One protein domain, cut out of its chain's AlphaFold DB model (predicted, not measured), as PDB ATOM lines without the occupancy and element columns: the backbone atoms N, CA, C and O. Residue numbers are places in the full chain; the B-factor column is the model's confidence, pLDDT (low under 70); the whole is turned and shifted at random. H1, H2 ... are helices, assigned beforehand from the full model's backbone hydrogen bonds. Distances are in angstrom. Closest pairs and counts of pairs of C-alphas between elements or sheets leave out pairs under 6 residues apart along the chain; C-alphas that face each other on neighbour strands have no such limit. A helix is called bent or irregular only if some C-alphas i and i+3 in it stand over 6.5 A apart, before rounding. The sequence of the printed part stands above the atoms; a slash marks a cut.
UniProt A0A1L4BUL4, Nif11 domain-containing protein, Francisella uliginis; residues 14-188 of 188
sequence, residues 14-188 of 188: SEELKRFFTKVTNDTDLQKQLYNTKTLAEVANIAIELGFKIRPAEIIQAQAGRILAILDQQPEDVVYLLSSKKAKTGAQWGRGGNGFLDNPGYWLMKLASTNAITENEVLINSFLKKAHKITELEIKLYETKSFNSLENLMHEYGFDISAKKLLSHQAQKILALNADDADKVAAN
ATOM      1  N   SER A  14       2.682 -89.934  -8.315       86.69
ATOM      2  CA  SER A  14       2.122 -91.115  -8.973       86.69
ATOM      3  C   SER A  14       2.050 -92.303  -8.007       86.69
ATOM      4  O   SER A  14       2.886 -92.462  -7.110       86.69
ATOM      5  N   GLU A  15       1.054 -93.173  -8.180       86.81
ATOM      6  CA  GLU A  15       0.931 -94.370  -7.336       86.81
ATOM      7  C   GLU A  15       2.132 -95.318  -7.513       86.81
ATOM      8  O   GLU A  15       2.564 -95.943  -6.546       86.81
ATOM      9  N   GLU A  16       2.743 -95.367  -8.700       89.94
ATOM     10  CA  GLU A  16       3.985 -96.113  -8.942       89.94
ATOM     11  C   GLU A  16       5.144 -95.578  -8.094       89.94
ATOM     12  O   GLU A  16       5.793 -96.349  -7.380       89.94
ATOM     13  N   LEU A  17       5.353 -94.257  -8.082       86.50
ATOM     14  CA  LEU A  17       6.411 -93.642  -7.284       86.50
ATOM     15  C   LEU A  17       6.176 -93.835  -5.781       86.50
ATOM     16  O   LEU A  17       7.102 -94.139  -5.029       86.50
ATOM     17  N   LYS A  18       4.921 -93.752  -5.339       85.19
ATOM     18  CA  LYS A  18       4.529 -93.993  -3.945       85.19
ATOM     19  C   LYS A  18       4.785 -95.437  -3.509       85.19
ATOM     20  O   LYS A  18       5.289 -95.674  -2.404       85.19
ATOM     21  N   ARG A  19       4.466 -96.417  -4.362       88.69
ATOM     22  CA  ARG A  19       4.758 -97.838  -4.101       88.69
ATOM     23  C   ARG A  19       6.263 -98.090  -4.070       88.69
ATOM     24  O   ARG A  19       6.732 -98.775  -3.160       88.69
ATOM     25  N   PHE A  20       7.010 -97.493  -4.997       87.62
ATOM     26  CA  PHE A  20       8.468 -97.562  -5.003       87.62
ATOM     27  C   PHE A  20       9.051 -96.997  -3.702       87.62
ATOM     28  O   PHE A  20       9.792 -97.694  -3.013       87.62
ATOM     29  N   PHE A  21       8.636 -95.800  -3.278       80.62
ATOM     30  CA  PHE A  21       9.114 -95.180  -2.035       80.62
ATOM     31  C   PHE A  21       8.780 -96.031  -0.813       80.62
ATOM     32  O   PHE A  21       9.628 -96.234   0.054       80.62
ATOM     33  N   THR A  22       7.579 -96.611  -0.776       83.06
ATOM     34  CA  THR A  22       7.195 -97.552   0.281       83.06
ATOM     35  C   THR A  22       8.137 -98.758   0.319       83.06
ATOM     36  O   THR A  22       8.592 -99.137   1.399       83.06
ATOM     37  N   LYS A  23       8.494 -99.344  -0.832       86.12
ATOM     38  CA  LYS A  23       9.485-100.428  -0.883       86.12
ATOM     39  C   LYS A  23      10.837 -99.964  -0.344       86.12
ATOM     40  O   LYS A  23      11.378-100.620   0.540       86.12
ATOM     41  N   VAL A  24      11.339 -98.818  -0.804       82.00
ATOM     42  CA  VAL A  24      12.636 -98.286  -0.362       82.00
ATOM     43  C   VAL A  24      12.672 -98.046   1.148       82.00
ATOM     44  O   VAL A  24      13.647 -98.407   1.800       82.00
ATOM     45  N   THR A  25      11.609 -97.498   1.746       75.81
ATOM     46  CA  THR A  25      11.575 -97.260   3.203       75.81
ATOM     47  C   THR A  25      11.731 -98.532   4.037       75.81
ATOM     48  O   THR A  25      12.258 -98.462   5.144       75.81
ATOM     49  N   ASN A  26      11.335 -99.685   3.496       80.25
ATOM     50  CA  ASN A  26      11.370-100.972   4.189       80.25
ATOM     51  C   ASN A  26      12.580-101.844   3.804       80.25
ATOM     52  O   ASN A  26      12.729-102.938   4.340       80.25
ATOM     53  N   ASP A  27      13.433-101.386   2.883       82.50
ATOM     54  CA  ASP A  27      14.501-102.184   2.273       82.50
ATOM     55  C   ASP A  27      15.857-101.470   2.419       82.50
ATOM     56  O   ASP A  27      16.200-100.548   1.676       82.50
ATOM     57  N   THR A  28      16.621-101.867   3.443       80.94
ATOM     58  CA  THR A  28      17.902-101.228   3.795       80.94
ATOM     59  C   THR A  28      18.950-101.383   2.695       80.94
ATOM     60  O   THR A  28      19.753-100.470   2.485       80.94
ATOM     61  N   ASP A  29      18.963-102.511   1.989       85.19
ATOM     62  CA  ASP A  29      19.952-102.754   0.943       85.19
ATOM     63  C   ASP A  29      19.605-101.980  -0.324       85.19
ATOM     64  O   ASP A  29      20.485-101.335  -0.897       85.19
ATOM     65  N   LEU A  30      18.317-101.889  -0.669       83.88
ATOM     66  CA  LEU A  30      17.858-100.980  -1.715       83.88
ATOM     67  C   LEU A  30      18.189 -99.518  -1.381       83.88
ATOM     68  O   LEU A  30      18.656 -98.783  -2.247       83.88
ATOM     69  N   GLN A  31      18.035 -99.079  -0.125       77.12
ATOM     70  CA  GLN A  31      18.464 -97.733   0.283       77.12
ATOM     71  C   GLN A  31      19.961 -97.502   0.057       77.12
ATOM     72  O   GLN A  31      20.337 -96.418  -0.388       77.12
ATOM     73  N   LYS A  32      20.818 -98.486   0.365       77.38
ATOM     74  CA  LYS A  32      22.267 -98.388   0.121       77.38
ATOM     75  C   LYS A  32      22.576 -98.338  -1.374       77.38
ATOM     76  O   LYS A  32      23.378 -97.511  -1.797       77.38
ATOM     77  N   GLN A  33      21.928 -99.184  -2.173       81.94
ATOM     78  CA  GLN A  33      22.089 -99.199  -3.626       81.94
ATOM     79  C   GLN A  33      21.709 -97.841  -4.228       81.94
ATOM     80  O   GLN A  33      22.500 -97.220  -4.932       81.94
ATOM     81  N   LEU A  34      20.529 -97.336  -3.870       79.56
ATOM     82  CA  LEU A  34      20.009 -96.049  -4.319       79.56
ATOM     83  C   LEU A  34      20.844 -94.858  -3.838       79.56
ATOM     84  O   LEU A  34      20.953 -93.862  -4.548       79.56
ATOM     85  N   TYR A  35      21.467 -94.947  -2.665       74.06
ATOM     86  CA  TYR A  35      22.400 -93.926  -2.185       74.06
ATOM     87  C   TYR A  35      23.657 -93.816  -3.069       74.06
ATOM     88  O   TYR A  35      24.152 -92.712  -3.295       74.06
ATOM     89  N   ASN A  36      24.137 -94.943  -3.605       75.44
ATOM     90  CA  ASN A  36      25.380 -95.032  -4.378       75.44
ATOM     91  C   ASN A  36      25.232 -94.746  -5.880       75.44
ATOM     92  O   ASN A  36      26.243 -94.620  -6.570       75.44
ATOM     93  N   THR A  37      24.005 -94.647  -6.390       76.75
ATOM     94  CA  THR A  37      23.757 -94.189  -7.771       76.75
ATOM     95  C   THR A  37      24.343 -92.791  -7.994       76.75
ATOM     96  O   THR A  37      24.528 -92.056  -7.032       76.75
ATOM     97  N   LYS A  38      24.686 -92.414  -9.227       73.88
ATOM     98  CA  LYS A  38      25.254 -91.102  -9.595       73.88
ATOM     99  C   LYS A  38      24.254 -90.182 -10.285       73.88
ATOM    100  O   LYS A  38      24.422 -88.964 -10.240       73.88
ATOM    101  N   THR A  39      23.236 -90.756 -10.923       75.56
ATOM    102  CA  THR A  39      22.219 -90.017 -11.676       75.56
ATOM    103  C   THR A  39      20.800 -90.424 -11.277       75.56
ATOM    104  O   THR A  39      20.558 -91.513 -10.756       75.56
ATOM    105  N   LEU A  40      19.818 -89.562 -11.572       80.69
ATOM    106  CA  LEU A  40      18.402 -89.917 -11.395       80.69
ATOM    107  C   LEU A  40      17.934 -90.959 -12.422       80.69
ATOM    108  O   LEU A  40      17.004 -91.713 -12.144       80.69
ATOM    109  N   ALA A  41      18.608 -91.045 -13.572       83.38
ATOM    110  CA  ALA A  41      18.396 -92.106 -14.551       83.38
ATOM    111  C   ALA A  41      18.748 -93.489 -13.983       83.38
ATOM    112  O   ALA A  41      17.989 -94.434 -14.167       83.38
ATOM    113  N   GLU A  42      19.837 -93.608 -13.221       84.88
ATOM    114  CA  GLU A  42      20.181 -94.860 -12.534       84.88
ATOM    115  C   GLU A  42      19.128 -95.264 -11.494       84.88
ATOM    116  O   GLU A  42      18.785 -96.440 -11.396       84.88
ATOM    117  N   VAL A  43      18.559 -94.303 -10.757       85.06
ATOM    118  CA  VAL A  43      17.447 -94.572  -9.823       85.06
ATOM    119  C   VAL A  43      16.222 -95.094 -10.569       85.06
ATOM    120  O   VAL A  43      15.614 -96.070 -10.131       85.06
ATOM    121  N   ALA A  44      15.873 -94.468 -11.697       89.19
ATOM    122  CA  ALA A  44      14.763 -94.913 -12.533       89.19
ATOM    123  C   ALA A  44      15.002 -96.326 -13.091       89.19
ATOM    124  O   ALA A  44      14.105 -97.162 -13.025       89.19
ATOM    125  N   ASN A  45      16.220 -96.634 -13.546       90.81
ATOM    126  CA  ASN A  45      16.581 -97.968 -14.034       90.81
ATOM    127  C   ASN A  45      16.433 -99.040 -12.945       90.81
ATOM    128  O   ASN A  45      15.807-100.066 -13.191       90.81
ATOM    129  N   ILE A  46      16.916 -98.781 -11.724       91.06
ATOM    130  CA  ILE A  46      16.750 -99.710 -10.590       91.06
ATOM    131  C   ILE A  46      15.267 -99.934 -10.279       91.06
ATOM    132  O   ILE A  46      14.836-101.050 -10.002       91.06
ATOM    133  N   ALA A  47      14.456 -98.881 -10.322       91.50
ATOM    134  CA  ALA A  47      13.025 -99.017 -10.106       91.50
ATOM    135  C   ALA A  47      12.352 -99.861 -11.205       91.50
ATOM    136  O   ALA A  47      11.537-100.725 -10.880       91.50
ATOM    137  N   ILE A  48      12.750 -99.683 -12.469       93.56
ATOM    138  CA  ILE A  48      12.292-100.495 -13.609       93.56
ATOM    139  C   ILE A  48      12.673-101.968 -13.433       93.56
ATOM    140  O   ILE A  48      11.822-102.835 -13.625       93.56
ATOM    141  N   GLU A  49      13.902-102.262 -13.004       94.88
ATOM    142  CA  GLU A  49      14.357-103.628 -12.692       94.88
ATOM    143  C   GLU A  49      13.513-104.288 -11.591       94.88
ATOM    144  O   GLU A  49      13.275-105.495 -11.612       94.88
ATOM    145  N   LEU A  50      13.000-103.490 -10.653       93.38
ATOM    146  CA  LEU A  50      12.105-103.928  -9.580       93.38
ATOM    147  C   LEU A  50      10.618-103.951  -9.985       93.38
ATOM    148  O   LEU A  50       9.761-104.232  -9.144       93.38
ATOM    149  N   GLY A  51      10.305-103.669 -11.253       95.62
ATOM    150  CA  GLY A  51       8.954-103.711 -11.813       95.62
ATOM    151  C   GLY A  51       8.146-102.418 -11.677       95.62
ATOM    152  O   GLY A  51       6.947-102.437 -11.957       95.62
ATOM    153  N   PHE A  52       8.768-101.310 -11.266       93.94
ATOM    154  CA  PHE A  52       8.124 -99.997 -11.181       93.94
ATOM    155  C   PHE A  52       8.353 -99.191 -12.453       93.94
ATOM    156  O   PHE A  52       9.470 -99.087 -12.952       93.94
ATOM    157  N   LYS A  53       7.302 -98.552 -12.961       92.69
ATOM    158  CA  LYS A  53       7.413 -97.681 -14.139       92.69
ATOM    159  C   LYS A  53       7.508 -96.229 -13.690       92.69
ATOM    160  O   LYS A  53       6.487 -95.555 -13.622       92.69
ATOM    161  N   ILE A  54       8.723 -95.778 -13.376       90.12
ATOM    162  CA  ILE A  54       8.988 -94.392 -12.968       90.12
ATOM    163  C   ILE A  54       9.999 -93.717 -13.897       90.12
ATOM    164  O   ILE A  54      10.995 -94.324 -14.294       90.12
ATOM    165  N   ARG A  55       9.755 -92.448 -14.232       90.50
ATOM    166  CA  ARG A  55      10.689 -91.599 -14.991       90.50
ATOM    167  C   ARG A  55      11.626 -90.816 -14.056       90.50
ATOM    168  O   ARG A  55      11.229 -90.479 -12.938       90.50
ATOM    169  N   PRO A  56      12.830 -90.430 -14.517       86.44
ATOM    170  CA  PRO A  56      13.684 -89.465 -13.816       86.44
ATOM    171  C   PRO A  56      12.956 -88.160 -13.447       86.44
ATOM    172  O   PRO A  56      13.145 -87.646 -12.341       86.44
ATOM    173  N   ALA A  57      12.072 -87.676 -14.324       86.38
ATOM    174  CA  ALA A  57      11.174 -86.542 -14.106       86.38
ATOM    175  C   ALA A  57      10.332 -86.669 -12.827       86.38
ATOM    176  O   ALA A  57      10.239 -85.728 -12.041       86.38
ATOM    177  N   GLU A  58       9.751 -87.842 -12.577       86.75
ATOM    178  CA  GLU A  58       8.910 -88.060 -11.396       86.75
ATOM    179  C   GLU A  58       9.744 -88.009 -10.108       86.75
ATOM    180  O   GLU A  58       9.303 -87.486  -9.083       86.75
ATOM    181  N   ILE A  59      10.986 -88.495 -10.166       82.88
ATOM    182  CA  ILE A  59      11.907 -88.485  -9.027       82.88
ATOM    183  C   ILE A  59      12.340 -87.051  -8.701       82.88
ATOM    184  O   ILE A  59      12.269 -86.646  -7.538       82.88
ATOM    185  N   ILE A  60      12.757 -86.263  -9.702       81.00
ATOM    186  CA  ILE A  60      13.180 -84.873  -9.469       81.00
ATOM    187  C   ILE A  60      12.013 -83.995  -8.997       81.00
ATOM    188  O   ILE A  60      12.180 -83.175  -8.093       81.00
ATOM    189  N   GLN A  61      10.806 -84.203  -9.530       84.88
ATOM    190  CA  GLN A  61       9.611 -83.483  -9.091       84.88
ATOM    191  C   GLN A  61       9.199 -83.867  -7.668       84.88
ATOM    192  O   GLN A  61       8.854 -82.987  -6.879       84.88
ATOM    193  N   ALA A  62       9.324 -85.138  -7.276       81.31
ATOM    194  CA  ALA A  62       9.138 -85.524  -5.879       81.31
ATOM    195  C   ALA A  62      10.164 -84.840  -4.965       81.31
ATOM    196  O   ALA A  62       9.804 -84.279  -3.931       81.31
ATOM    197  N   GLN A  63      11.437 -84.803  -5.353       79.25
ATOM    198  CA  GLN A  63      12.457 -84.107  -4.564       79.25
ATOM    199  C   GLN A  63      12.146 -82.606  -4.412       79.25
ATOM    200  O   GLN A  63      12.243 -82.071  -3.306       79.25
ATOM    201  N   ALA A  64      11.666 -81.949  -5.472       81.44
ATOM    202  CA  ALA A  64      11.198 -80.565  -5.424       81.44
ATOM    203  C   ALA A  64       9.975 -80.369  -4.513       81.44
ATOM    204  O   ALA A  64       9.973 -79.490  -3.649       81.44
ATOM    205  N   GLY A  65       8.957 -81.224  -4.632       81.50
ATOM    206  CA  GLY A  65       7.796 -81.199  -3.744       81.50
ATOM    207  C   GLY A  65       8.184 -81.351  -2.271       81.50
ATOM    208  O   GLY A  65       7.633 -80.663  -1.411       81.50
ATOM    209  N   ARG A  66       9.187 -82.183  -1.973       77.50
ATOM    210  CA  ARG A  66       9.687 -82.375  -0.609       77.50
ATOM    211  C   ARG A  66      10.389 -81.132  -0.055       77.50
ATOM    212  O   ARG A  66      10.181 -80.833   1.119       77.50
ATOM    213  N   ILE A  67      11.151 -80.387  -0.867       79.12
ATOM    214  CA  ILE A  67      11.728 -79.095  -0.443       79.12
ATOM    215  C   ILE A  67      10.630 -78.162   0.055       79.12
ATOM    216  O   ILE A  67      10.729 -77.642   1.163       79.12
ATOM    217  N   LEU A  68       9.572 -77.975  -0.738       81.62
ATOM    218  CA  LEU A  68       8.476 -77.074  -0.370       81.62
ATOM    219  C   LEU A  68       7.778 -77.528   0.910       81.62
ATOM    220  O   LEU A  68       7.516 -76.716   1.791       81.62
ATOM    221  N   ALA A  69       7.533 -78.832   1.048       79.06
ATOM    222  CA  ALA A  69       6.944 -79.379   2.262       79.06
ATOM    223  C   ALA A  69       7.809 -79.107   3.505       79.06
ATOM    224  O   ALA A  69       7.271 -78.717   4.537       79.06
ATOM    225  N   ILE A  70       9.134 -79.256   3.411       77.44
ATOM    226  CA  ILE A  70      10.034 -78.971   4.536       77.44
ATOM    227  C   ILE A  70      10.049 -77.471   4.857       77.44
ATOM    228  O   ILE A  70       9.871 -77.088   6.009       77.44
ATOM    229  N   LEU A  71      10.193 -76.611   3.844       80.06
ATOM    230  CA  LEU A  71      10.259 -75.158   4.036       80.06
ATOM    231  C   LEU A  71       8.980 -74.562   4.643       80.06
ATOM    232  O   LEU A  71       9.074 -73.580   5.385       80.06
ATOM    233  N   ASP A  72       7.810 -75.120   4.321       80.69
ATOM    234  CA  ASP A  72       6.514 -74.545   4.700       80.69
ATOM    235  C   ASP A  72       5.826 -75.268   5.862       80.69
ATOM    236  O   ASP A  72       5.053 -74.645   6.587       80.69
ATOM    237  N   GLN A  73       6.074 -76.569   6.042       74.75
ATOM    238  CA  GLN A  73       5.320 -77.410   6.984       74.75
ATOM    239  C   GLN A  73       6.196 -78.085   8.045       74.75
ATOM    240  O   GLN A  73       5.639 -78.591   9.015       74.75
ATOM    241  N   GLN A  74       7.524 -78.121   7.869       73.31
ATOM    242  CA  GLN A  74       8.461 -78.798   8.782       73.31
ATOM    243  C   GLN A  74       9.724 -77.947   9.004       73.31
ATOM    244  O   GLN A  74      10.823 -78.353   8.614       73.31
ATOM    245  N   PRO A  75       9.600 -76.738   9.585       72.31
ATOM    246  CA  PRO A  75      10.738 -75.839   9.794       72.31
ATOM    247  C   PRO A  75      11.886 -76.482  10.593       72.31
ATOM    248  O   PRO A  75      13.045 -76.122  10.399       72.31
ATOM    249  N   GLU A  76      11.594 -77.462  11.448       70.75
ATOM    250  CA  GLU A  76      12.572 -78.267  12.182       70.75
ATOM    251  C   GLU A  76      13.471 -79.127  11.274       70.75
ATOM    252  O   GLU A  76      14.636 -79.356  11.600       70.75
ATOM    253  N   ASP A  77      12.969 -79.542  10.108       72.00
ATOM    254  CA  ASP A  77      13.693 -80.373   9.142       72.00
ATOM    255  C   ASP A  77      14.540 -79.538   8.162       72.00
ATOM    256  O   ASP A  77      15.329 -80.087   7.387       72.00
ATOM    257  N   VAL A  78      14.434 -78.203   8.202       73.44
ATOM    258  CA  VAL A  78      15.163 -77.285   7.306       73.44
ATOM    259  C   VAL A  78      16.678 -77.453   7.428       73.44
ATOM    260  O   VAL A  78      17.394 -77.351   6.433       73.44
ATOM    261  N   VAL A  79      17.181 -77.803   8.614       68.75
ATOM    262  CA  VAL A  79      18.611 -78.074   8.844       68.75
ATOM    263  C   VAL A  79      19.145 -79.239   7.991       68.75
ATOM    264  O   VAL A  79      20.348 -79.327   7.732       68.75
ATOM    265  N   TYR A  80      18.272 -80.129   7.511       68.38
ATOM    266  CA  TYR A  80      18.636 -81.274   6.671       68.38
ATOM    267  C   TYR A  80      18.616 -80.965   5.171       68.38
ATOM    268  O   TYR A  80      19.190 -81.728   4.403       68.38
ATOM    269  N   LEU A  81      18.018 -79.844   4.750       67.38
ATOM    270  CA  LEU A  81      17.873 -79.470   3.338       67.38
ATOM    271  C   LEU A  81      19.179 -79.083   2.643       67.38
ATOM    272  O   LEU A  81      19.108 -78.854   1.443       67.38
ATOM    273  N   LEU A  82      20.296 -78.933   3.377       64.94
ATOM    274  CA  LEU A  82      21.619 -78.533   2.861       64.94
ATOM    275  C   LEU A  82      22.815 -79.236   3.524       64.94
ATOM    276  O   LEU A  82      23.940 -79.105   3.046       64.94
ATOM    277  N   SER A  83      22.610 -79.954   4.631       60.34
ATOM    278  CA  SER A  83      23.714 -80.408   5.491       60.34
ATOM    279  C   SER A  83      24.377 -81.714   5.055       60.34
ATOM    280  O   SER A  83      25.225 -82.229   5.786       60.34
ATOM    281  N   SER A  84      23.978 -82.290   3.915       55.31
ATOM    282  CA  SER A  84      24.406 -83.631   3.475       55.31
ATOM    283  C   SER A  84      24.093 -84.742   4.490       55.31
ATOM    284  O   SER A  84      24.593 -85.863   4.386       55.31
ATOM    285  N   LYS A  85      23.272 -84.449   5.506       55.91
ATOM    286  CA  LYS A  85      22.848 -85.413   6.518       55.91
ATOM    287  C   LYS A  85      21.604 -86.125   6.010       55.91
ATOM    288  O   LYS A  85      20.628 -85.482   5.633       55.91
ATOM    289  N   LYS A  86      21.631 -87.462   6.061       52.06
ATOM    290  CA  LYS A  86      20.502 -88.314   5.674       52.06
ATOM    291  C   LYS A  86      19.264 -87.921   6.482       52.06
ATOM    292  O   LYS A  86      19.196 -88.199   7.682       52.06
ATOM    293  N   ALA A  87      18.268 -87.332   5.832       48.28
ATOM    294  CA  ALA A  87      16.944 -87.245   6.415       48.28
ATOM    295  C   ALA A  87      16.418 -88.681   6.564       48.28
ATOM    296  O   ALA A  87      16.492 -89.487   5.631       48.28
ATOM    297  N   LYS A  88      15.872 -89.039   7.733       49.09
ATOM    298  CA  LYS A  88      15.314 -90.383   8.002       49.09
ATOM    299  C   LYS A  88      14.082 -90.731   7.138       49.09
ATOM    300  O   LYS A  88      13.441 -91.747   7.371       49.09
ATOM    301  N   THR A  89      13.740 -89.900   6.159       48.09
ATOM    302  CA  THR A  89      12.443 -89.872   5.472       48.09
ATOM    303  C   THR A  89      12.461 -90.458   4.060       48.09
ATOM    304  O   THR A  89      11.425 -90.466   3.407       48.09
ATOM    305  N   GLY A  90      13.596 -90.999   3.597       47.16
ATOM    306  CA  GLY A  90      13.639 -91.841   2.398       47.16
ATOM    307  C   GLY A  90      13.212 -91.124   1.117       47.16
ATOM    308  O   GLY A  90      12.297 -91.592   0.464       47.16
ATOM    309  N   ALA A  91      13.843 -89.998   0.771       49.31
ATOM    310  CA  ALA A  91      13.680 -89.332  -0.536       49.31
ATOM    311  C   ALA A  91      15.007 -88.788  -1.118       49.31
ATOM    312  O   ALA A  91      15.026 -88.110  -2.146       49.31
ATOM    313  N   GLN A  92      16.135 -89.075  -0.460       56.09
ATOM    314  CA  GLN A  92      17.478 -88.671  -0.881       56.09
ATOM    315  C   GLN A  92      18.173 -89.863  -1.548       56.09
ATOM    316  O   GLN A  92      18.866 -90.641  -0.893       56.09
ATOM    317  N   TRP A  93      17.957 -90.030  -2.848       60.59
ATOM    318  CA  TRP A  93      18.617 -91.061  -3.651       60.59
ATOM    319  C   TRP A  93      19.179 -90.447  -4.919       60.59
ATOM    320  O   TRP A  93      18.700 -89.396  -5.357       60.59
ATOM    321  N   GLY A  94      20.160 -91.118  -5.518       49.03
ATOM    322  CA  GLY A  94      20.578 -90.773  -6.865       49.03
ATOM    323  C   GLY A  94      22.019 -90.377  -7.088       49.03
ATOM    324  O   GLY A  94      22.298 -90.161  -8.254       49.03
ATOM    325  N   ARG A  95      22.874 -90.090  -6.083       52.16
ATOM    326  CA  ARG A  95      24.058 -89.218  -6.345       52.16
ATOM    327  C   ARG A  95      25.344 -89.428  -5.517       52.16
ATOM    328  O   ARG A  95      26.079 -88.462  -5.306       52.16
ATOM    329  N   GLY A  96      25.625 -90.620  -4.990       49.12
ATOM    330  CA  GLY A  96      26.833 -90.890  -4.190       49.12
ATOM    331  C   GLY A  96      26.959 -89.979  -2.958       49.12
ATOM    332  O   GLY A  96      28.068 -89.613  -2.576       49.12
ATOM    333  N   GLY A  97      25.822 -89.551  -2.392       48.47
ATOM    334  CA  GLY A  97      25.745 -88.578  -1.292       48.47
ATOM    335  C   GLY A  97      25.497 -87.107  -1.675       48.47
ATOM    336  O   GLY A  97      25.604 -86.250  -0.806       48.47
ATOM    337  N   ASN A  98      25.160 -86.790  -2.935       49.12
ATOM    338  CA  ASN A  98      24.941 -85.409  -3.417       49.12
ATOM    339  C   ASN A  98      23.503 -85.144  -3.916       49.12
ATOM    340  O   ASN A  98      23.305 -84.681  -5.043       49.12
ATOM    341  N   GLY A  99      22.480 -85.503  -3.138       50.44
ATOM    342  CA  GLY A  99      21.076 -85.356  -3.530       50.44
ATOM    343  C   GLY A  99      20.621 -83.904  -3.745       50.44
ATOM    344  O   GLY A  99      21.343 -82.943  -3.489       50.44
ATOM    345  N   PHE A 100      19.370 -83.739  -4.189       50.50
ATOM    346  CA  PHE A 100      18.680 -82.447  -4.382       50.50
ATOM    347  C   PHE A 100      18.687 -81.519  -3.157       50.50
ATOM    348  O   PHE A 100      18.609 -80.303  -3.292       50.50
ATOM    349  N   LEU A 101      18.870 -82.110  -1.976       48.25
ATOM    350  CA  LEU A 101      18.967 -81.457  -0.672       48.25
ATOM    351  C   LEU A 101      20.416 -81.328  -0.156       48.25
ATOM    352  O   LEU A 101      20.647 -80.896   0.958       48.25
ATOM    353  N   ASP A 102      21.424 -81.759  -0.910       47.25
ATOM    354  CA  ASP A 102      22.811 -81.807  -0.414       47.25
ATOM    355  C   ASP A 102      23.739 -80.879  -1.217       47.25
ATOM    356  O   ASP A 102      24.879 -80.621  -0.813       47.25
ATOM    357  N   ASN A 103      23.256 -80.383  -2.364       56.59
ATOM    358  CA  ASN A 103      23.957 -79.439  -3.227       56.59
ATOM    359  C   ASN A 103      22.963 -78.506  -3.958       56.59
ATOM    360  O   ASN A 103      22.677 -78.700  -5.143       56.59
ATOM    361  N   PRO A 104      22.397 -77.500  -3.269       56.97
ATOM    362  CA  PRO A 104      21.433 -76.577  -3.866       56.97
ATOM    363  C   PRO A 104      22.075 -75.784  -5.003       56.97
ATOM    364  O   PRO A 104      21.412 -75.535  -6.002       56.97
ATOM    365  N   GLY A 105      23.370 -75.457  -4.884       58.84
ATOM    366  CA  GLY A 105      24.170 -74.786  -5.896       58.84
ATOM    367  C   GLY A 105      24.139 -75.536  -7.209       58.84
ATOM    368  O   GLY A 105      23.835 -74.956  -8.241       58.84
ATOM    369  N   TYR A 106      24.308 -76.854  -7.164       61.81
ATOM    370  CA  TYR A 106      24.200 -77.666  -8.362       61.81
ATOM    371  C   TYR A 106      22.847 -77.541  -9.049       61.81
ATOM    372  O   TYR A 106      22.783 -77.293 -10.250       61.81
ATOM    373  N   TRP A 107      21.754 -77.641  -8.303       61.19
ATOM    374  CA  TRP A 107      20.423 -77.560  -8.900       61.19
ATOM    375  C   TRP A 107      20.026 -76.138  -9.291       61.19
ATOM    376  O   TRP A 107      19.248 -75.956 -10.226       61.19
ATOM    377  N   LEU A 108      20.594 -75.129  -8.625       63.88
ATOM    378  CA  LEU A 108      20.494 -73.713  -8.994       63.88
ATOM    379  C   LEU A 108      21.075 -73.503 -10.383       63.88
ATOM    380  O   LEU A 108      20.401 -72.962 -11.258       63.88
ATOM    381  N   MET A 109      22.276 -74.029 -10.600       65.00
ATOM    382  CA  MET A 109      22.964 -73.960 -11.881       65.00
ATOM    383  C   MET A 109      22.280 -74.818 -12.953       65.00
ATOM    384  O   MET A 109      22.122 -74.379 -14.086       65.00
ATOM    385  N   LYS A 110      21.795 -76.021 -12.620       67.19
ATOM    386  CA  LYS A 110      21.088 -76.867 -13.599       67.19
ATOM    387  C   LYS A 110      19.756 -76.280 -14.055       67.19
ATOM    388  O   LYS A 110      19.395 -76.435 -15.213       67.19
ATOM    389  N   LEU A 111      19.015 -75.608 -13.178       62.62
ATOM    390  CA  LEU A 111      17.781 -74.930 -13.581       62.62
ATOM    391  C   LEU A 111      18.050 -73.690 -14.420       62.62
ATOM    392  O   LEU A 111      17.314 -73.396 -15.358       62.62
ATOM    393  N   ALA A 112      19.105 -72.956 -14.085       61.84
ATOM    394  CA  ALA A 112      19.453 -71.761 -14.821       61.84
ATOM    395  C   ALA A 112      20.032 -72.074 -16.212       61.84
ATOM    396  O   ALA A 112      19.854 -71.267 -17.125       61.84
ATOM    397  N   SER A 113      20.573 -73.280 -16.431       63.16
ATOM    398  CA  SER A 113      21.007 -73.738 -17.755       63.16
ATOM    399  C   SER A 113      19.876 -74.223 -18.673       63.16
ATOM    400  O   SER A 113      20.080 -74.280 -19.885       63.16
ATOM    401  N   THR A 114      18.680 -74.542 -18.159       60.75
ATOM    402  CA  THR A 114      17.560 -75.027 -18.994       60.75
ATOM    403  C   THR A 114      16.652 -73.929 -19.542       60.75
ATOM    404  O   THR A 114      15.674 -74.241 -20.217       60.75
ATOM    405  N   ASN A 115      16.936 -72.647 -19.273       59.88
ATOM    406  CA  ASN A 115      16.059 -71.509 -19.602       59.88
ATOM    407  C   ASN A 115      14.609 -71.654 -19.084       59.88
ATOM    408  O   ASN A 115      13.742 -70.860 -19.442       59.88
ATOM    409  N   ALA A 116      14.335 -72.617 -18.197       57.06
ATOM    410  CA  ALA A 116      13.016 -72.854 -17.610       57.06
ATOM    411  C   ALA A 116      12.631 -71.814 -16.541       57.06
ATOM    412  O   ALA A 116      11.549 -71.855 -15.947       57.06
ATOM    413  N   ILE A 117      13.528 -70.871 -16.270       56.62
ATOM    414  CA  ILE A 117      13.347 -69.829 -15.274       56.62
ATOM    415  C   ILE A 117      12.550 -68.682 -15.894       56.62
ATOM    416  O   ILE A 117      13.088 -67.795 -16.550       56.62
ATOM    417  N   THR A 118      11.237 -68.707 -15.678       53.22
ATOM    418  CA  THR A 118      10.339 -67.616 -16.073       53.22
ATOM    419  C   THR A 118      10.591 -66.334 -15.265       53.22
ATOM    420  O   THR A 118      10.961 -66.365 -14.090       53.22
ATOM    421  N   GLU A 119      10.362 -65.194 -15.919       56.16
ATOM    422  CA  GLU A 119      10.861 -63.842 -15.604       56.16
ATOM    423  C   GLU A 119      10.364 -63.200 -14.290       56.16
ATOM    424  O   GLU A 119      10.839 -62.131 -13.918       56.16
ATOM    425  N   ASN A 120       9.463 -63.849 -13.548       57.56
ATOM    426  CA  ASN A 120       8.708 -63.212 -12.460       57.56
ATOM    427  C   ASN A 120       9.501 -62.919 -11.166       57.56
ATOM    428  O   ASN A 120       8.969 -62.257 -10.283       57.56
ATOM    429  N   GLU A 121      10.756 -63.364 -11.027       73.62
ATOM    430  CA  GLU A 121      11.609 -63.064  -9.860       73.62
ATOM    431  C   GLU A 121      12.959 -62.482 -10.303       73.62
ATOM    432  O   GLU A 121      13.987 -63.160 -10.336       73.62
ATOM    433  N   VAL A 122      12.953 -61.192 -10.655       80.31
ATOM    434  CA  VAL A 122      14.094 -60.466 -11.246       80.31
ATOM    435  C   VAL A 122      15.397 -60.653 -10.460       80.31
ATOM    436  O   VAL A 122      16.444 -60.873 -11.070       80.31
ATOM    437  N   LEU A 123      15.348 -60.605  -9.124       84.19
ATOM    438  CA  LEU A 123      16.538 -60.736  -8.273       84.19
ATOM    439  C   LEU A 123      17.128 -62.151  -8.311       84.19
ATOM    440  O   LEU A 123      18.329 -62.299  -8.528       84.19
ATOM    441  N   ILE A 124      16.290 -63.182  -8.176       84.12
ATOM    442  CA  ILE A 124      16.713 -64.589  -8.248       84.12
ATOM    443  C   ILE A 124      17.277 -64.897  -9.634       84.12
ATOM    444  O   ILE A 124      18.353 -65.477  -9.763       84.12
ATOM    445  N   ASN A 125      16.599 -64.427 -10.678       80.00
ATOM    446  CA  ASN A 125      17.021 -64.634 -12.059       80.00
ATOM    447  C   ASN A 125      18.360 -63.945 -12.338       80.00
ATOM    448  O   ASN A 125      19.213 -64.491 -13.036       80.00
ATOM    449  N   SER A 126      18.563 -62.752 -11.779       86.00
ATOM    450  CA  SER A 126      19.822 -62.013 -11.895       86.00
ATOM    451  C   SER A 126      20.961 -62.706 -11.149       86.00
ATOM    452  O   SER A 126      22.062 -62.800 -11.693       86.00
ATOM    453  N   PHE A 127      20.696 -63.246  -9.954       87.69
ATOM    454  CA  PHE A 127      21.667 -64.032  -9.195       87.69
ATOM    455  C   PHE A 127      22.114 -65.268  -9.978       87.69
ATOM    456  O   PHE A 127      23.306 -65.461 -10.208       87.69
ATOM    457  N   LEU A 128      21.159 -66.049 -10.481       82.19
ATOM    458  CA  LEU A 128      21.417 -67.265 -11.249       82.19
ATOM    459  C   LEU A 128      22.170 -66.998 -12.559       82.19
ATOM    460  O   LEU A 128      23.127 -67.696 -12.893       82.19
ATOM    461  N   LYS A 129      21.804 -65.929 -13.278       82.06
ATOM    462  CA  LYS A 129      22.548 -65.481 -14.466       82.06
ATOM    463  C   LYS A 129      23.978 -65.062 -14.125       82.06
ATOM    464  O   LYS A 129      24.876 -65.294 -14.931       82.06
ATOM    465  N   LYS A 130      24.201 -64.422 -12.972       86.44
ATOM    466  CA  LYS A 130      25.545 -64.037 -12.520       86.44
ATOM    467  C   LYS A 130      26.368 -65.266 -12.145       86.44
ATOM    468  O   LYS A 130      27.515 -65.355 -12.569       86.44
ATOM    469  N   ALA A 131      25.771 -66.222 -11.437       84.38
ATOM    470  CA  ALA A 131      26.407 -67.485 -11.081       84.38
ATOM    471  C   ALA A 131      26.920 -68.246 -12.313       84.38
ATOM    472  O   ALA A 131      28.061 -68.683 -12.314       84.38
ATOM    473  N   HIS A 132      26.159 -68.278 -13.412       78.38
ATOM    474  CA  HIS A 132      26.610 -68.900 -14.671       78.38
ATOM    475  C   HIS A 132      27.761 -68.196 -15.376       78.38
ATOM    476  O   HIS A 132      28.435 -68.802 -16.206       78.38
ATOM    477  N   LYS A 133      27.965 -66.909 -15.107       83.75
ATOM    478  CA  LYS A 133      29.019 -66.120 -15.750       83.75
ATOM    479  C   LYS A 133      30.312 -66.107 -14.945       83.75
ATOM    480  O   LYS A 133      31.355 -65.777 -15.499       83.75
ATOM    481  N   ILE A 134      30.243 -66.413 -13.650       87.19
ATOM    482  CA  ILE A 134      31.372 -66.326 -12.728       87.19
ATOM    483  C   ILE A 134      31.670 -67.729 -12.205       87.19
ATOM    484  O   ILE A 134      31.036 -68.188 -11.260       87.19
ATOM    485  N   THR A 135      32.682 -68.380 -12.783       85.81
ATOM    486  CA  THR A 135      33.112 -69.738 -12.406       85.81
ATOM    487  C   THR A 135      33.396 -69.877 -10.909       85.81
ATOM    488  O   THR A 135      33.053 -70.889 -10.310       85.81
ATOM    489  N   GLU A 136      33.967 -68.852 -10.272       88.94
ATOM    490  CA  GLU A 136      34.201 -68.858  -8.822       88.94
ATOM    491  C   GLU A 136      32.894 -68.918  -8.014       88.94
ATOM    492  O   GLU A 136      32.796 -69.689  -7.063       88.94
ATOM    493  N   LEU A 137      31.873 -68.143  -8.402       87.38
ATOM    494  CA  LEU A 137      30.565 -68.156  -7.738       87.38
ATOM    495  C   LEU A 137      29.878 -69.508  -7.932       87.38
ATOM    496  O   LEU A 137      29.286 -70.040  -6.998       87.38
ATOM    497  N   GLU A 138      29.990 -70.082  -9.127       82.88
ATOM    498  CA  GLU A 138      29.508 -71.429  -9.409       82.88
ATOM    499  C   GLU A 138      30.171 -72.478  -8.491       82.88
ATOM    500  O   GLU A 138      29.468 -73.277  -7.870       82.88
ATOM    501  N   ILE A 139      31.498 -72.438  -8.326       83.19
ATOM    502  CA  ILE A 139      32.230 -73.334  -7.413       83.19
ATOM    503  C   ILE A 139      31.770 -73.141  -5.962       83.19
ATOM    504  O   ILE A 139      31.380 -74.111  -5.312       83.19
ATOM    505  N   LYS A 140      31.726 -71.895  -5.470       87.25
ATOM    506  CA  LYS A 140      31.265 -71.584  -4.104       87.25
ATOM    507  C   LYS A 140      29.831 -72.064  -3.855       87.25
ATOM    508  O   LYS A 140      29.507 -72.552  -2.769       87.25
ATOM    509  N   LEU A 141      28.964 -71.972  -4.865       82.69
ATOM    510  CA  LEU A 141      27.601 -72.494  -4.803       82.69
ATOM    511  C   LEU A 141      27.585 -74.017  -4.623       82.69
ATOM    512  O   LEU A 141      26.824 -74.512  -3.791       82.69
ATOM    513  N   TYR A 142      28.427 -74.757  -5.349       77.12
ATOM    514  CA  TYR A 142      28.541 -76.214  -5.196       77.12
ATOM    515  C   TYR A 142      29.041 -76.642  -3.805       77.12
ATOM    516  O   TYR A 142      28.660 -77.702  -3.294       77.12
ATOM    517  N   GLU A 143      29.889 -75.822  -3.189       78.56
ATOM    518  CA  GLU A 143      30.496 -76.074  -1.876       78.56
ATOM    519  C   GLU A 143      29.592 -75.678  -0.699       78.56
ATOM    520  O   GLU A 143      29.851 -76.050   0.444       78.56
ATOM    521  N   THR A 144      28.495 -74.967  -0.957       80.00
ATOM    522  CA  THR A 144      27.595 -74.459   0.082       80.00
ATOM    523  C   THR A 144      26.793 -75.589   0.745       80.00
ATOM    524  O   THR A 144      25.989 -76.256   0.091       80.00
ATOM    525  N   LYS A 145      26.967 -75.774   2.067       74.88
ATOM    526  CA  LYS A 145      26.334 -76.848   2.875       74.88
ATOM    527  C   LYS A 145      25.392 -76.366   3.991       74.88
ATOM    528  O   LYS A 145      25.014 -77.129   4.878       74.88
ATOM    529  N   SER A 146      25.026 -75.084   4.012       77.50
ATOM    530  CA  SER A 146      24.095 -74.533   5.010       77.50
ATOM    531  C   SER A 146      23.316 -73.328   4.482       77.50
ATOM    532  O   SER A 146      23.744 -72.682   3.524       77.50
ATOM    533  N   PHE A 147      22.187 -73.010   5.127       81.00
ATOM    534  CA  PHE A 147      21.351 -71.856   4.761       81.00
ATOM    535  C   PHE A 147      22.132 -70.556   4.930       81.00
ATOM    536  O   PHE A 147      22.223 -69.775   3.991       81.00
ATOM    537  N   ASN A 148      22.794 -70.390   6.077       85.00
ATOM    538  CA  ASN A 148      23.583 -69.196   6.377       85.00
ATOM    539  C   ASN A 148      24.729 -69.010   5.373       85.00
ATOM    540  O   ASN A 148      24.959 -67.901   4.912       85.00
ATOM    541  N   SER A 149      25.434 -70.084   4.990       86.19
ATOM    542  CA  SER A 149      26.481 -69.976   3.960       86.19
ATOM    543  C   SER A 149      25.918 -69.588   2.591       86.19
ATOM    544  O   SER A 149      26.566 -68.836   1.876       86.19
ATOM    545  N   LEU A 150      24.715 -70.061   2.240       86.56
ATOM    546  CA  LEU A 150      24.057 -69.704   0.982       86.56
ATOM    547  C   LEU A 150      23.635 -68.229   0.975       86.56
ATOM    548  O   LEU A 150      23.848 -67.536  -0.014       86.56
ATOM    549  N   GLU A 151      23.075 -67.742   2.084       90.00
ATOM    550  CA  GLU A 151      22.687 -66.336   2.258       90.00
ATOM    551  C   GLU A 151      23.896 -65.406   2.236       90.00
ATOM    552  O   GLU A 151      23.915 -64.453   1.459       90.00
ATOM    553  N   ASN A 152      24.944 -65.740   2.990       91.69
ATOM    554  CA  ASN A 152      26.194 -64.984   2.992       91.69
ATOM    555  C   ASN A 152      26.819 -64.923   1.593       91.69
ATOM    556  O   ASN A 152      27.286 -63.865   1.183       91.69
ATOM    557  N   LEU A 153      26.788 -66.032   0.843       91.38
ATOM    558  CA  LEU A 153      27.287 -66.068  -0.528       91.38
ATOM    559  C   LEU A 153      26.458 -65.168  -1.457       91.38
ATOM    560  O   LEU A 153      27.015 -64.431  -2.261       91.38
ATOM    561  N   MET A 154      25.126 -65.178  -1.356       91.44
ATOM    562  CA  MET A 154      24.289 -64.262  -2.144       91.44
ATOM    563  C   MET A 154      24.572 -62.792  -1.798       91.44
ATOM    564  O   MET A 154      24.719 -61.967  -2.705       91.44
ATOM    565  N   HIS A 155      24.723 -62.480  -0.507       94.00
ATOM    566  CA  HIS A 155      25.058 -61.144  -0.006       94.00
ATOM    567  C   HIS A 155      26.439 -60.669  -0.484       94.00
ATOM    568  O   HIS A 155      26.545 -59.540  -0.963       94.00
ATOM    569  N   GLU A 156      27.467 -61.529  -0.458       94.62
ATOM    570  CA  GLU A 156      28.824 -61.249  -0.977       94.62
ATOM    571  C   GLU A 156      28.788 -60.776  -2.437       94.62
ATOM    572  O   GLU A 156      29.546 -59.893  -2.843       94.62
ATOM    573  N   TYR A 157      27.857 -61.313  -3.229       92.69
ATOM    574  CA  TYR A 157      27.702 -60.965  -4.640       92.69
ATOM    575  C   TYR A 157      26.645 -59.882  -4.906       92.69
ATOM    576  O   TYR A 157      26.377 -59.595  -6.082       92.69
ATOM    577  N   GLY A 158      26.109 -59.247  -3.857       93.56
ATOM    578  CA  GLY A 158      25.208 -58.094  -3.928       93.56
ATOM    579  C   GLY A 158      23.725 -58.435  -4.088       93.56
ATOM    580  O   GLY A 158      22.976 -57.615  -4.618       93.56
ATOM    581  N   PHE A 159      23.293 -59.632  -3.681       92.12
ATOM    582  CA  PHE A 159      21.900 -60.070  -3.788       92.12
ATOM    583  C   PHE A 159      21.269 -60.259  -2.419       92.12
ATOM    584  O   PHE A 159      21.612 -61.200  -1.715       92.12
ATOM    585  N   ASP A 160      20.287 -59.424  -2.083       92.31
ATOM    586  CA  ASP A 160      19.477 -59.597  -0.876       92.31
ATOM    587  C   ASP A 160      18.335 -60.599  -1.125       92.31
ATOM    588  O   ASP A 160      17.212 -60.249  -1.497       92.31
ATOM    589  N   ILE A 161      18.669 -61.886  -1.030       88.94
ATOM    590  CA  ILE A 161      17.761 -63.017  -1.237       88.94
ATOM    591  C   ILE A 161      17.961 -63.974  -0.063       88.94
ATOM    592  O   ILE A 161      19.092 -64.313   0.264       88.94
ATOM    593  N   SER A 162      16.881 -64.454   0.558       88.75
ATOM    594  CA  SER A 162      17.000 -65.514   1.566       88.75
ATOM    595  C   SER A 162      17.186 -66.885   0.915       88.75
ATOM    596  O   SER A 162      16.625 -67.169  -0.150       88.75
ATOM    597  N   ALA A 163      17.909 -67.786   1.582       83.81
ATOM    598  CA  ALA A 163      18.104 -69.158   1.112       83.81
ATOM    599  C   ALA A 163      16.759 -69.876   0.957       83.81
ATOM    600  O   ALA A 163      16.537 -70.577  -0.031       83.81
ATOM    601  N   LYS A 164      15.817 -69.630   1.878       85.75
ATOM    602  CA  LYS A 164      14.442 -70.132   1.764       85.75
ATOM    603  C   LYS A 164      13.774 -69.651   0.475       85.75
ATOM    604  O   LYS A 164      13.244 -70.478  -0.259       85.75
ATOM    605  N   LYS A 165      13.810 -68.345   0.177       86.44
ATOM    606  CA  LYS A 165      13.167 -67.795  -1.026       86.44
ATOM    607  C   LYS A 165      13.764 -68.404  -2.297       86.44
ATOM    608  O   LYS A 165      13.020 -68.772  -3.206       86.44
ATOM    609  N   LEU A 166      15.084 -68.559  -2.330       84.38
ATOM    610  CA  LEU A 166      15.790 -69.163  -3.451       84.38
ATOM    611  C   LEU A 166      15.375 -70.631  -3.671       84.38
ATOM    612  O   LEU A 166      14.939 -70.988  -4.764       84.38
ATOM    613  N   LEU A 167      15.438 -71.462  -2.626       81.94
ATOM    614  CA  LEU A 167      15.091 -72.888  -2.692       81.94
ATOM    615  C   LEU A 167      13.607 -73.113  -3.018       81.94
ATOM    616  O   LEU A 167      13.276 -73.972  -3.838       81.94
ATOM    617  N   SER A 168      12.708 -72.317  -2.426       84.19
ATOM    618  CA  SER A 168      11.277 -72.346  -2.748       84.19
ATOM    619  C   SER A 168      11.034 -72.038  -4.222       84.19
ATOM    620  O   SER A 168      10.297 -72.768  -4.885       84.19
ATOM    621  N   HIS A 169      11.678 -70.993  -4.751       83.50
ATOM    622  CA  HIS A 169      11.541 -70.623  -6.156       83.50
ATOM    623  C   HIS A 169      11.967 -71.769  -7.078       83.50
ATOM    624  O   HIS A 169      11.229 -72.143  -7.985       83.50
ATOM    625  N   GLN A 170      13.124 -72.379  -6.819       79.69
ATOM    626  CA  GLN A 170      13.612 -73.504  -7.617       79.69
ATOM    627  C   GLN A 170      12.670 -74.701  -7.609       79.69
ATOM    628  O   GLN A 170      12.346 -75.248  -8.664       79.69
ATOM    629  N   ALA A 171      12.232 -75.112  -6.420       81.75
ATOM    630  CA  ALA A 171      11.355 -76.256  -6.272       81.75
ATOM    631  C   ALA A 171      10.027 -76.029  -7.011       81.75
ATOM    632  O   ALA A 171       9.552 -76.912  -7.722       81.75
ATOM    633  N   GLN A 172       9.474 -74.816  -6.937       83.94
ATOM    634  CA  GLN A 172       8.292 -74.434  -7.712       83.94
ATOM    635  C   GLN A 172       8.530 -74.516  -9.225       83.94
ATOM    636  O   GLN A 172       7.646 -74.977  -9.944       83.94
ATOM    637  N   LYS A 173       9.709 -74.111  -9.724       81.50
ATOM    638  CA  LYS A 173      10.027 -74.224 -11.158       81.50
ATOM    639  C   LYS A 173      10.108 -75.671 -11.619       81.50
ATOM    640  O   LYS A 173       9.509 -75.982 -12.638       81.50
ATOM    641  N   ILE A 174      10.763 -76.556 -10.865       81.62
ATOM    642  CA  ILE A 174      10.831 -77.989 -11.210       81.62
ATOM    643  C   ILE A 174       9.441 -78.615 -11.244       81.62
ATOM    644  O   ILE A 174       9.121 -79.354 -12.173       81.62
ATOM    645  N   LEU A 175       8.602 -78.303 -10.255       84.06
ATOM    646  CA  LEU A 175       7.228 -78.802 -10.213       84.06
ATOM    647  C   LEU A 175       6.372 -78.310 -11.387       84.06
ATOM    648  O   LEU A 175       5.415 -78.983 -11.751       84.06
ATOM    649  N   ALA A 176       6.703 -77.155 -11.969       84.56
ATOM    650  CA  ALA A 176       5.991 -76.589 -13.110       84.56
ATOM    651  C   ALA A 176       6.482 -77.114 -14.474       84.56
ATOM    652  O   ALA A 176       5.848 -76.828 -15.489       84.56
ATOM    653  N   LEU A 177       7.598 -77.853 -14.523       82.94
ATOM    654  CA  LEU A 177       8.095 -78.450 -15.764       82.94
ATOM    655  C   LEU A 177       7.129 -79.527 -16.270       82.94
ATOM    656  O   LEU A 177       6.596 -80.321 -15.493       82.94
ATOM    657  N   ASN A 178       6.962 -79.607 -17.592       86.75
ATOM    658  CA  ASN A 178       6.408 -80.812 -18.203       86.75
ATOM    659  C   ASN A 178       7.392 -81.991 -18.030       86.75
ATOM    660  O   ASN A 178       8.563 -81.800 -17.693       86.75
ATOM    661  N   ALA A 179       6.919 -83.216 -18.266       85.06
ATOM    662  CA  ALA A 179       7.714 -84.418 -18.023       85.06
ATOM    663  C   ALA A 179       9.011 -84.474 -18.855       85.06
ATOM    664  O   ALA A 179      10.034 -84.928 -18.350       85.06
ATOM    665  N   ASP A 180       8.999 -83.985 -20.095       86.31
ATOM    666  CA  ASP A 180      10.165 -84.061 -20.982       86.31
ATOM    667  C   ASP A 180      11.252 -83.057 -20.582       86.31
ATOM    668  O   ASP A 180      12.440 -83.380 -20.590       86.31
ATOM    669  N   ASP A 181      10.869 -81.848 -20.171       83.06
ATOM    670  CA  ASP A 181      11.815 -80.860 -19.657       83.06
ATOM    671  C   ASP A 181      12.339 -81.248 -18.269       83.06
ATOM    672  O   ASP A 181      13.524 -81.062 -17.985       83.06
ATOM    673  N   ALA A 182      11.502 -81.859 -17.427       83.00
ATOM    674  CA  ALA A 182      11.942 -82.431 -16.157       83.00
ATOM    675  C   ALA A 182      12.946 -83.580 -16.362       83.00
ATOM    676  O   ALA A 182      13.945 -83.643 -15.645       83.00
ATOM    677  N   ASP A 183      12.748 -84.434 -17.371       83.25
ATOM    678  CA  ASP A 183      13.712 -85.481 -17.727       83.25
ATOM    679  C   ASP A 183      15.046 -84.892 -18.206       83.25
ATOM    680  O   ASP A 183      16.104 -85.372 -17.798       83.25
ATOM    681  N   LYS A 184      15.035 -83.808 -18.998       80.12
ATOM    682  CA  LYS A 184      16.274 -83.105 -19.392       80.12
ATOM    683  C   LYS A 184      17.031 -82.561 -18.183       80.12
ATOM    684  O   LYS A 184      18.256 -82.659 -18.135       80.12
ATOM    685  N   VAL A 185      16.325 -81.993 -17.204       76.81
ATOM    686  CA  VAL A 185      16.948 -81.529 -15.954       76.81
ATOM    687  C   VAL A 185      17.499 -82.718 -15.155       76.81
ATOM    688  O   VAL A 185      18.581 -82.617 -14.585       76.81
ATOM    689  N   ALA A 186      16.795 -83.853 -15.139       76.56
ATOM    690  CA  ALA A 186      17.180 -85.046 -14.388       76.56
ATOM    691  C   ALA A 186      18.343 -85.852 -15.006       76.56
ATOM    692  O   ALA A 186      19.030 -86.570 -14.273       76.56
ATOM    693  N   ALA A 187      18.555 -85.754 -16.324       70.25
ATOM    694  CA  ALA A 187      19.606 -86.458 -17.070       70.25
ATOM    695  C   ALA A 187      21.002 -85.807 -16.975       70.25
ATOM    696  O   ALA A 187      21.998 -86.447 -17.311       70.25
ATOM    697  N   ASN A 188      21.066 -84.547 -16.542       58.59
ATOM    698  CA  ASN A 188      22.288 -83.749 -16.392       58.59
ATOM    699  C   ASN A 188      22.854 -83.799 -14.965       58.59
ATOM    700  O   ASN A 188      24.012 -83.333 -14.784       58.59
TER     701      ASN A 188
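Overview. This is residues 14 to 188 of the 188 residues of the protein "Nif11 domain-containing protein" of Francisella uliginis (UniProt A0A1L4BUL4). The two longest helices, H4 and H10, cross in the middle of the domain, with H11 packed crosswise on the beginning of H4. To one side of this pair lies a loose group of H1, H2 and H3; to the other lie H6, H7, H8 and H9, and the long link, residues 81 to 103, runs from H5 toward H2 and back to H6. The printed part has 175 residues, with eleven named helices, H1 to H11 in chain order, and no named strand; the class is all helix. It is compact, with a radius of gyration of the C-alphas of 15.8 A, and only just elongated, spanning 48 by 32 by 29 A.

Arrangement. H1, residues 15 to 26, touches H2, residues 28 to 36, only at the corner and only just, with 3 pairs of C-alphas within 8 A; the closest, those of Val 24 and Gln 31, are 5.9 A apart. H2 is close to but not clearly touching H3, residues 40 to 49; their closest C-alphas, Leu 34 and Val 43, are 6.2 A apart. H3 touches the hub, H4, residues 56 to 73, at its residues 56 to 60 alone; the closest C-alphas, Leu 40 and Pro 56, are 5.3 A apart. H5, residues 75 to 80, is irregular, but only just: C-alphas 76 and 79 are 6.9 A apart. H6, residues 104 to 113, touches H7, residues 122 to 133, about perpendicular at 90 degrees; the closest C-alphas, Ala 112 and Leu 128, are 6.1 A apart, and H7 touches H6 with residues 128 to 132 alone. H6 also touches H8, residues 135 to 143, with C-alphas 105 and 141 closest at 4.3 A. H8 and H9, residues 147 to 156, form a helical hairpin at a shallow tilt of 15 degrees, and only just touch, with 3 pairs of C-alphas within 8 A, the closest being Leu 141 and Leu 150 at 7.3 A. H10, residues 163 to 176, touches H4 at a steep tilt of 40 degrees, opposite ways, C-alphas 64 and 171 being closest at 4.4 A. H10 touches H6 too, with C-alphas 108 and 170 closest at 7.0 A. H11, residues 179 to 187, touches residues 56 to 61 of H4 alone, about perpendicular at 90 degrees, with C-alphas 57 and 183 closest at 4.5 A. Every O i to N i+4 pair is within hydrogen-bond range in H1 to H4 and H6 to H11; H5 has 0 of 2, and 2 of 3 O i to N i+3 pairs.

Along the chain. H1 begins at C-alpha 15, (0.931, -94.370, -7.336), and H11 ends at C-alpha 187, (19.606, -86.458, -17.070). H4 measures 25.5 A from first to last C-alpha and H10 20.1 A.

Size, cuts and confidence. The C-alphas farthest apart, Gly 51 and Gly 158, are 49.1 A apart. The printed part has no cut, and the link from H5 to H6 is long. Mean pLDDT of the printed part is 77.0; residues 79 to 120 and 188 are under 70.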